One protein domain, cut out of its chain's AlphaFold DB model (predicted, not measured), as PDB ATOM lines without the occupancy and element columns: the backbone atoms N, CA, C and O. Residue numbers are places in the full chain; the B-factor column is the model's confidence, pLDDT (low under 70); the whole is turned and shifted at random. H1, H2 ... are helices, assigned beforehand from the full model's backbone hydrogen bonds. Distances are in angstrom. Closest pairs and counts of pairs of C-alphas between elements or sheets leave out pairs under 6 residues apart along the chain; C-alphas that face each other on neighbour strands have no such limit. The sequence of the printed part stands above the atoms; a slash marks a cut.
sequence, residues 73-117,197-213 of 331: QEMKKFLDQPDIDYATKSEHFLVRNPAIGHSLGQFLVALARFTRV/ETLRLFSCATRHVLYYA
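AT A GLANCE: This is residues 73 to 117 and 197 to 213 of the 331 residues of an uncharacterized protein of Pochonia chlamydosporia 123 (UniProt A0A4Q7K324). Two long helices, H3 and H4, pack side by side and run opposite ways; short H2 folds back on H3, and short H1 packs on residues 208 to 212 of H4. The printed part has 62 residues with four named helices, H1 to H4 in chain order, and no named strand: all helix. It is compact, with a radius of gyration of the C-alphas of 10.6 A, and spans 30 by 25 by 19 A.

IN THESE COORDINATES: H3, residues 102 to 117, is 24.2 A long, with a kink of 31 degrees near residue 111. H4, residues 197 to 212, 22.7 A, ends at (208.047, 168.159, 186.023). H2 is residues 91 to 96, 8.5 A; H1, residues 73 to 80, 10.4 A, begins at (212.935, 167.151, 179.229).

HOW THE PARTS SIT: H3 and H4 touch at a shallow tilt of 30 degrees; their closest C-alphas, Phe 107 and Cys 204, are 4.8 A apart. H2 and H3, a hairpin, touch at Val 95 and Gly 105, closest C-alphas 4.3 A. Every O i to N i+4 pair is within hydrogen-bond range in H1, H2 and H4, and 9 of 12 in H3.

THE WHOLE: Residues 118 to 196 are not printed; C-alphas 117 and 197 are 13.4 A apart. Residues 116 to 117 have pLDDT under 70.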
ATOM      1  N   GLN A  73     212.664 168.293 180.111       89.00
ATOM      2  CA  GLN A  73     212.935 167.151 179.229       89.00
ATOM      3  C   GLN A  73     212.046 165.955 179.582       89.00
ATOM      4  O   GLN A  73     211.607 165.222 178.701       89.00
ATOM      5  N   GLU A  74     211.739 165.788 180.861       91.44
ATOM      6  CA  GLU A  74     210.830 164.783 181.392       91.44
ATOM      7  C   GLU A  74     209.414 164.986 180.856       91.44
ATOM      8  O   GLU A  74     208.820 164.044 180.335       91.44
ATOM      9  N   MET A  75     208.916 166.225 180.875       91.00
ATOM     10  CA  MET A  75     207.589 166.534 180.351       91.00
ATOM     11  C   MET A  75     207.508 166.365 178.831       91.00
ATOM     12  O   MET A  75     206.507 165.867 178.328       91.00
ATOM     13  N   LYS A  76     208.573 166.698 178.089       89.81
ATOM     14  CA  LYS A  76     208.648 166.398 176.648       89.81
ATOM     15  C   LYS A  76     208.551 164.897 176.391       89.81
ATOM     16  O   LYS A  76     207.690 164.473 175.637       89.81
ATOM     17  N   LYS A  77     209.339 164.079 177.099       90.25
ATOM     18  CA  LYS A  77     209.274 162.609 176.990       90.25
ATOM     19  C   LYS A  77     207.896 162.044 177.338       90.25
ATOM     20  O   LYS A  77     207.474 161.059 176.741       90.25
ATOM     21  N   PHE A  78     207.211 162.638 178.313       91.75
ATOM     22  CA  PHE A  78     205.852 162.246 178.682       91.75
ATOM     23  C   PHE A  78     204.834 162.563 177.581       91.75
ATOM     24  O   PHE A  78     203.999 161.715 177.272       91.75
ATOM     25  N   LEU A  79     204.920 163.749 176.975       89.69
ATOM     26  CA  LEU A  79     204.008 164.200 175.920       89.69
ATOM     27  C   LEU A  79     204.264 163.510 174.575       89.69
ATOM     28  O   LEU A  79     203.313 163.095 173.918       89.69
ATOM     29  N   ASP A  80     205.533 163.365 174.196       85.25
ATOM     30  CA  ASP A  80     205.945 162.755 172.928       85.25
ATOM     31  C   ASP A  80     205.759 161.228 172.934       85.25
ATOM     32  O   ASP A  80     205.738 160.613 171.872       85.25
ATOM     33  N   GLN A  81     205.567 160.643 174.127       73.50
ATOM     34  CA  GLN A  81     205.608 159.213 174.443       73.50
ATOM     35  C   GLN A  81     206.952 158.557 174.062       73.50
ATOM     36  O   GLN A  81     207.482 158.752 172.970       73.50
ATOM     37  N   PRO A  82     207.561 157.753 174.946       71.81
ATOM     38  CA  PRO A  82     208.814 157.094 174.605       71.81
ATOM     39  C   PRO A  82     208.604 156.038 173.512       71.81
ATOM     40  O   PRO A  82     207.711 155.200 173.629       71.81
ATOM     41  N   ASP A  83     209.487 156.041 172.508       75.12
ATOM     42  CA  ASP A  83     209.580 155.040 171.430       75.12
ATOM     43  C   ASP A  83     210.130 153.703 171.960       75.12
ATOM     44  O   ASP A  83     211.247 153.263 171.679       75.12
ATOM     45  N   ILE A  84     209.386 153.108 172.886       78.06
ATOM     46  CA  ILE A  84     209.707 151.851 173.543       78.06
ATOM     47  C   ILE A  84     208.410 151.064 173.616       78.06
ATOM     48  O   ILE A  84     207.406 151.564 174.116       78.06
ATOM     49  N   ASP A  85     208.449 149.799 173.209       85.38
ATOM     50  CA  ASP A  85     207.358 148.860 173.467       85.38
ATOM     51  C   ASP A  85     207.278 148.547 174.970       85.38
ATOM     52  O   ASP A  85     207.812 147.551 175.461       85.38
ATOM     53  N   TYR A  86     206.652 149.448 175.727       85.38
ATOM     54  CA  TYR A  86     206.459 149.342 177.170       85.38
ATOM     55  C   TYR A  86     205.464 148.238 177.540       85.38
ATOM     56  O   TYR A  86     205.506 147.724 178.661       85.38
ATOM     57  N   ALA A  87     204.598 147.828 176.608       85.56
ATOM     58  CA  ALA A  87     203.612 146.788 176.847       85.56
ATOM     59  C   ALA A  87     204.285 145.438 177.116       85.56
ATOM     60  O   ALA A  87     203.808 144.697 177.970       85.56
ATOM     61  N   THR A  88     205.428 145.128 176.503       86.88
ATOM     62  CA  THR A  88     206.124 143.846 176.728       86.88
ATOM     63  C   THR A  88     207.170 143.877 177.843       86.88
ATOM     64  O   THR A  88     207.667 142.824 178.250       86.88
ATOM     65  N   LYS A  89     207.523 145.052 178.382       89.94
ATOM     66  CA  LYS A  89     208.572 145.156 179.412       89.94
ATOM     67  C   LYS A  89     208.046 144.899 180.823       89.94
ATOM     68  O   LYS A  89     206.863 145.052 181.132       89.94
ATOM     69  N   SER A  90     208.962 144.502 181.706       91.81
ATOM     70  CA  SER A  90     208.692 144.406 183.140       91.81
ATOM     71  C   SER A  90     208.695 145.790 183.793       91.81
ATOM     72  O   SER A  90     209.385 146.704 183.339       91.81
ATOM     73  N   GLU A  91     207.969 145.927 184.906       93.38
ATOM     74  CA  GLU A  91     207.958 147.161 185.703       93.38
ATOM     75  C   GLU A  91     209.369 147.569 186.142       93.38
ATOM     76  O   GLU A  91     209.775 148.712 185.948       93.38
ATOM     77  N   HIS A  92     210.157 146.610 186.637       94.12
ATOM     78  CA  HIS A  92     211.536 146.856 187.052       94.12
ATOM     79  C   HIS A  92     212.391 147.451 185.923       94.12
ATOM     80  O   HIS A  92     213.139 148.397 186.161       94.12
ATOM     81  N   PHE A  93     212.274 146.933 184.694       93.69
ATOM     82  CA  PHE A  93     213.017 147.467 183.552       93.69
ATOM     83  C   PHE A  93     212.626 148.918 183.256       93.69
ATOM     84  O   PHE A  93     213.504 149.767 183.135       93.69
ATOM     85  N   LEU A  94     211.325 149.209 183.175       92.88
ATOM     86  CA  LEU A  94     210.833 150.542 182.814       92.88
ATOM     87  C   LEU A  94     211.209 151.600 183.857       92.88
ATOM     88  O   LEU A  94     211.648 152.686 183.494       92.88
ATOM     89  N   VAL A  95     211.095 151.270 185.144       93.69
ATOM     90  CA  VAL A  95     211.385 152.195 186.252       93.69
ATOM     91  C   VAL A  95     212.887 152.440 186.424       93.69
ATOM     92  O   VAL A  95     213.298 153.540 186.794       93.69
ATOM     93  N   ARG A  96     213.724 151.424 186.175       93.94
ATOM     94  CA  ARG A  96     215.186 151.518 186.337       93.94
ATOM     95  C   ARG A  96     215.905 152.024 185.092       93.94
ATOM     96  O   ARG A  96     217.091 152.330 185.189       93.94
ATOM     97  N   ASN A  97     215.233 152.112 183.947       91.12
ATOM     98  CA  ASN A  97     215.843 152.613 182.725       91.12
ATOM     99  C   ASN A  97     216.131 154.126 182.854       91.12
ATOM    100  O   ASN A  97     215.186 154.919 182.925       91.12
ATOM    101  N   PRO A  98     217.408 154.554 182.840       89.56
ATOM    102  CA  PRO A  98     217.771 155.958 183.020       89.56
ATOM    103  C   PRO A  98     217.306 156.853 181.862       89.56
ATOM    104  O   PRO A  98     217.140 158.053 182.053       89.56
ATOM    105  N   ALA A  99     217.058 156.295 180.672       89.44
ATOM    106  CA  ALA A  99     216.515 157.056 179.550       89.44
ATOM    107  C   ALA A  99     215.039 157.437 179.764       89.44
ATOM    108  O   ALA A  99     214.605 158.477 179.263       89.44
ATOM    109  N   ILE A 100     214.293 156.629 180.527       90.50
ATOM    110  CA  ILE A 100     212.868 156.834 180.827       90.50
ATOM    111  C   ILE A 100     212.707 157.670 182.101       90.50
ATOM    112  O   ILE A 100     211.995 158.670 182.099       90.50
ATOM    113  N   GLY A 101     213.395 157.283 183.177       89.56
ATOM    114  CA  GLY A 101     213.233 157.881 184.501       89.56
ATOM    115  C   GLY A 101     212.106 157.240 185.320       89.56
ATOM    116  O   GLY A 101     211.189 156.608 184.798       89.56
ATOM    117  N   HIS A 102     212.181 157.402 186.643       93.56
ATOM    118  CA  HIS A 102     211.369 156.640 187.599       93.56
ATOM    119  C   HIS A 102     209.855 156.886 187.466       93.56
ATOM    120  O   HIS A 102     209.067 155.946 187.368       93.56
ATOM    121  N   SER A 103     209.435 158.153 187.472       94.38
ATOM    122  CA  SER A 103     208.020 158.554 187.435       94.38
ATOM    123  C   SER A 103     207.357 158.226 186.093       94.38
ATOM    124  O   SER A 103     206.242 157.705 186.076       94.38
ATOM    125  N   LEU A 104     208.058 158.469 184.978       94.50
ATOM    126  CA  LEU A 104     207.586 158.117 183.640       94.50
ATOM    127  C   LEU A 104     207.489 156.594 183.488       94.50
ATOM    128  O   LEU A 104     206.485 156.096 182.992       94.50
ATOM    129  N   GLY A 105     208.471 155.842 183.994       94.62
ATOM    130  CA  GLY A 105     208.429 154.379 184.015       94.62
ATOM    131  C   GLY A 105     207.208 153.836 184.766       94.62
ATOM    132  O   GLY A 105     206.516 152.965 184.247       94.62
ATOM    133  N   GLN A 106     206.890 154.393 185.940       95.56
ATOM    134  CA  GLN A 106     205.678 154.044 186.697       95.56
ATOM    135  C   GLN A 106     204.390 154.337 185.910       95.56
ATOM    136  O   GLN A 106     203.481 153.506 185.882       95.56
ATOM    137  N   PHE A 107     204.321 155.482 185.223       95.12
ATOM    138  CA  PHE A 107     203.200 155.810 184.340       95.12
ATOM    139  C   PHE A 107     203.044 154.803 183.194       95.12
ATOM    140  O   PHE A 107     201.948 154.284 182.992       95.12
ATOM    141  N   LEU A 108     204.126 154.467 182.488       93.94
ATOM    142  CA  LEU A 108     204.083 153.511 181.374       93.94
ATOM    143  C   LEU A 108     203.654 152.113 181.824       93.94
ATOM    144  O   LEU A 108     202.930 151.429 181.108       93.94
ATOM    145  N   VAL A 109     204.066 151.690 183.021       93.50
ATOM    146  CA  VAL A 109     203.635 150.417 183.611       93.50
ATOM    147  C   VAL A 109     202.135 150.410 183.878       93.50
ATOM    148  O   VAL A 109     201.469 149.420 183.572       93.50
ATOM    149  N   ALA A 110     201.598 151.498 184.434       92.69
ATOM    150  CA  ALA A 110     200.161 151.632 184.641       92.69
ATOM    151  C   ALA A 110     199.413 151.657 183.296       92.69
ATOM    152  O   ALA A 110     198.412 150.966 183.135       92.69
ATOM    153  N   LEU A 111     199.944 152.367 182.296       91.31
ATOM    154  CA  LEU A 111     199.362 152.446 180.955       91.31
ATOM    155  C   LEU A 111     199.372 151.089 180.231       91.31
ATOM    156  O   LEU A 111     198.392 150.733 179.578       91.31
ATOM    157  N   ALA A 112     200.433 150.292 180.399       89.44
ATOM    158  CA  ALA A 112     200.565 148.961 179.804       89.44
ATOM    159  C   ALA A 112     199.399 148.024 180.163       89.44
ATOM    160  O   ALA A 112     199.055 147.130 179.390       89.44
ATOM    161  N   ARG A 113     198.769 148.217 181.329       86.19
ATOM    162  CA  ARG A 113     197.613 147.418 181.763       86.19
ATOM    163  C   ARG A 113     196.394 147.610 180.867       86.19
ATOM    164  O   ARG A 113     195.604 146.680 180.754       86.19
ATOM    165  N   PHE A 114     196.283 148.761 180.211       82.06
ATOM    166  CA  PHE A 114     195.199 149.089 179.287       82.06
ATOM    167  C   PHE A 114     195.529 148.707 177.838       82.06
ATOM    168  O   PHE A 114     194.621 148.437 177.061       82.06
ATOM    169  N   THR A 115     196.812 148.629 177.467       78.31
ATOM    170  CA  THR A 115     197.229 148.310 176.087       78.31
ATOM    171  C   THR A 115     197.458 146.819 175.831       78.31
ATOM    172  O   THR A 115     197.226 146.351 174.719       78.31
ATOM    173  N   ARG A 116     197.849 146.033 176.847       65.25
ATOM    174  CA  ARG A 116     198.083 144.575 176.722       65.25
ATOM    175  C   ARG A 116     196.851 143.765 176.309       65.25
ATOM    176  O   ARG A 116     196.996 142.661 175.790       65.25
ATOM    177  N   VAL A 117     195.656 144.300 176.539       54.66
ATOM    178  CA  VAL A 117     194.397 143.617 176.215       54.66
ATOM    179  C   VAL A 117     194.221 143.481 174.695       54.66
ATOM    180  O   VAL A 117     193.815 142.419 174.242       54.66
ATOM    181  N   GLU A 197     193.064 150.178 188.850       86.31
ATOM    182  CA  GLU A 197     194.024 150.388 187.753       86.31
ATOM    183  C   GLU A 197     193.831 151.759 187.096       86.31
ATOM    184  O   GLU A 197     194.805 152.417 186.728       86.31
ATOM    185  N   THR A 198     192.583 152.231 186.997       86.50
ATOM    186  CA  THR A 198     192.289 153.587 186.495       86.50
ATOM    187  C   THR A 198     192.844 154.635 187.451       86.50
ATOM    188  O   THR A 198     193.519 155.577 187.033       86.50
ATOM    189  N   LEU A 199     192.615 154.435 188.748       88.06
ATOM    190  CA  LEU A 199     193.151 155.279 189.805       88.06
ATOM    191  C   LEU A 199     194.682 155.233 189.843       88.06
ATOM    192  O   LEU A 199     195.313 156.276 189.984       88.06
ATOM    193  N   ARG A 200     195.303 154.066 189.639       90.56
ATOM    194  CA  ARG A 200     196.763 153.930 189.542       90.56
ATOM    195  C   ARG A 200     197.315 154.715 188.357       90.56
ATOM    196  O   ARG A 200     198.270 155.471 188.534       90.56
ATOM    197  N   LEU A 201     196.723 154.562 187.172       91.56
ATOM    198  CA  LEU A 201     197.120 155.311 185.978       91.56
ATOM    199  C   LEU A 201     197.016 156.819 186.219       91.56
ATOM    200  O   LEU A 201     197.974 157.550 185.959       91.56
ATOM    201  N   PHE A 202     195.888 157.264 186.778       91.31
ATOM    202  CA  PHE A 202     195.673 158.652 187.165       91.31
ATOM    203  C   PHE A 202     196.749 159.144 188.141       91.31
ATOM    204  O   PHE A 202     197.347 160.199 187.914       91.31
ATOM    205  N   SER A 203     197.042 158.375 189.193       92.19
ATOM    206  CA  SER A 203     198.027 158.754 190.203       92.19
ATOM    207  C   SER A 203     199.440 158.858 189.626       92.19
ATOM    208  O   SER A 203     200.158 159.817 189.917       92.19
ATOM    209  N   CYS A 204     199.852 157.906 188.786       94.12
ATOM    210  CA  CYS A 204     201.162 157.933 188.138       94.12
ATOM    211  C   CYS A 204     201.302 159.120 187.173       94.12
ATOM    212  O   CYS A 204     202.306 159.831 187.232       94.12
ATOM    213  N   ALA A 205     200.290 159.364 186.332       93.75
ATOM    214  CA  ALA A 205     200.282 160.491 185.400       93.75
ATOM    215  C   ALA A 205     200.333 161.831 186.145       93.75
ATOM    216  O   ALA A 205     201.186 162.672 185.871       93.75
ATOM    217  N   THR A 206     199.465 161.999 187.144       92.31
ATOM    218  CA  THR A 206     199.360 163.239 187.919       92.31
ATOM    219  C   THR A 206     200.656 163.547 188.656       92.31
ATOM    220  O   THR A 206     201.120 164.679 188.604       92.31
ATOM    221  N   ARG A 207     201.308 162.556 189.279       93.25
ATOM    222  CA  ARG A 207     202.621 162.774 189.912       93.25
ATOM    223  C   ARG A 207     203.690 163.197 188.926       93.25
ATOM    224  O   ARG A 207     204.458 164.100 189.232       93.25
ATOM    225  N   HIS A 208     203.748 162.553 187.762       94.56
ATOM    226  CA  HIS A 208     204.713 162.937 186.741       94.56
ATOM    227  C   HIS A 208     204.504 164.400 186.320       94.56
ATOM    228  O   HIS A 208     205.456 165.170 186.275       94.56
ATOM    229  N   VAL A 209     203.251 164.812 186.117       92.25
ATOM    230  CA  VAL A 209     202.912 166.214 185.843       92.25
ATOM    231  C   VAL A 209     203.327 167.129 186.994       92.25
ATOM    232  O   VAL A 209     204.045 168.091 186.760       92.25
ATOM    233  N   LEU A 210     202.955 166.820 188.235       91.12
ATOM    234  CA  LEU A 210     203.254 167.674 189.390       91.12
ATOM    235  C   LEU A 210     204.754 167.831 189.683       91.12
ATOM    236  O   LEU A 210     205.132 168.834 190.279       91.12
ATOM    237  N   TYR A 211     205.589 166.864 189.295       91.06
ATOM    238  CA  TYR A 211     207.039 166.918 189.516       91.06
ATOM    239  C   TYR A 211     207.806 167.660 188.418       91.06
ATOM    240  O   TYR A 211     208.900 168.146 188.677       91.06
ATOM    241  N   TYR A 212     207.279 167.706 187.191       90.94
ATOM    242  CA  TYR A 212     208.047 168.159 186.023       90.94
ATOM    243  C   TYR A 212     207.348 169.224 185.181       90.94
ATOM    244  O   TYR A 212     207.945 169.724 184.224       90.94
ATOM    245  N   ALA A 213     206.095 169.558 185.486       87.25
ATOM    246  CA  ALA A 213     205.387 170.655 184.851       87.25
ATOM    247  C   ALA A 213     205.504 171.926 185.693       87.25
ATOM    248  O   ALA A 213     205.349 171.915 186.918       87.25
TER     249      ALA A 213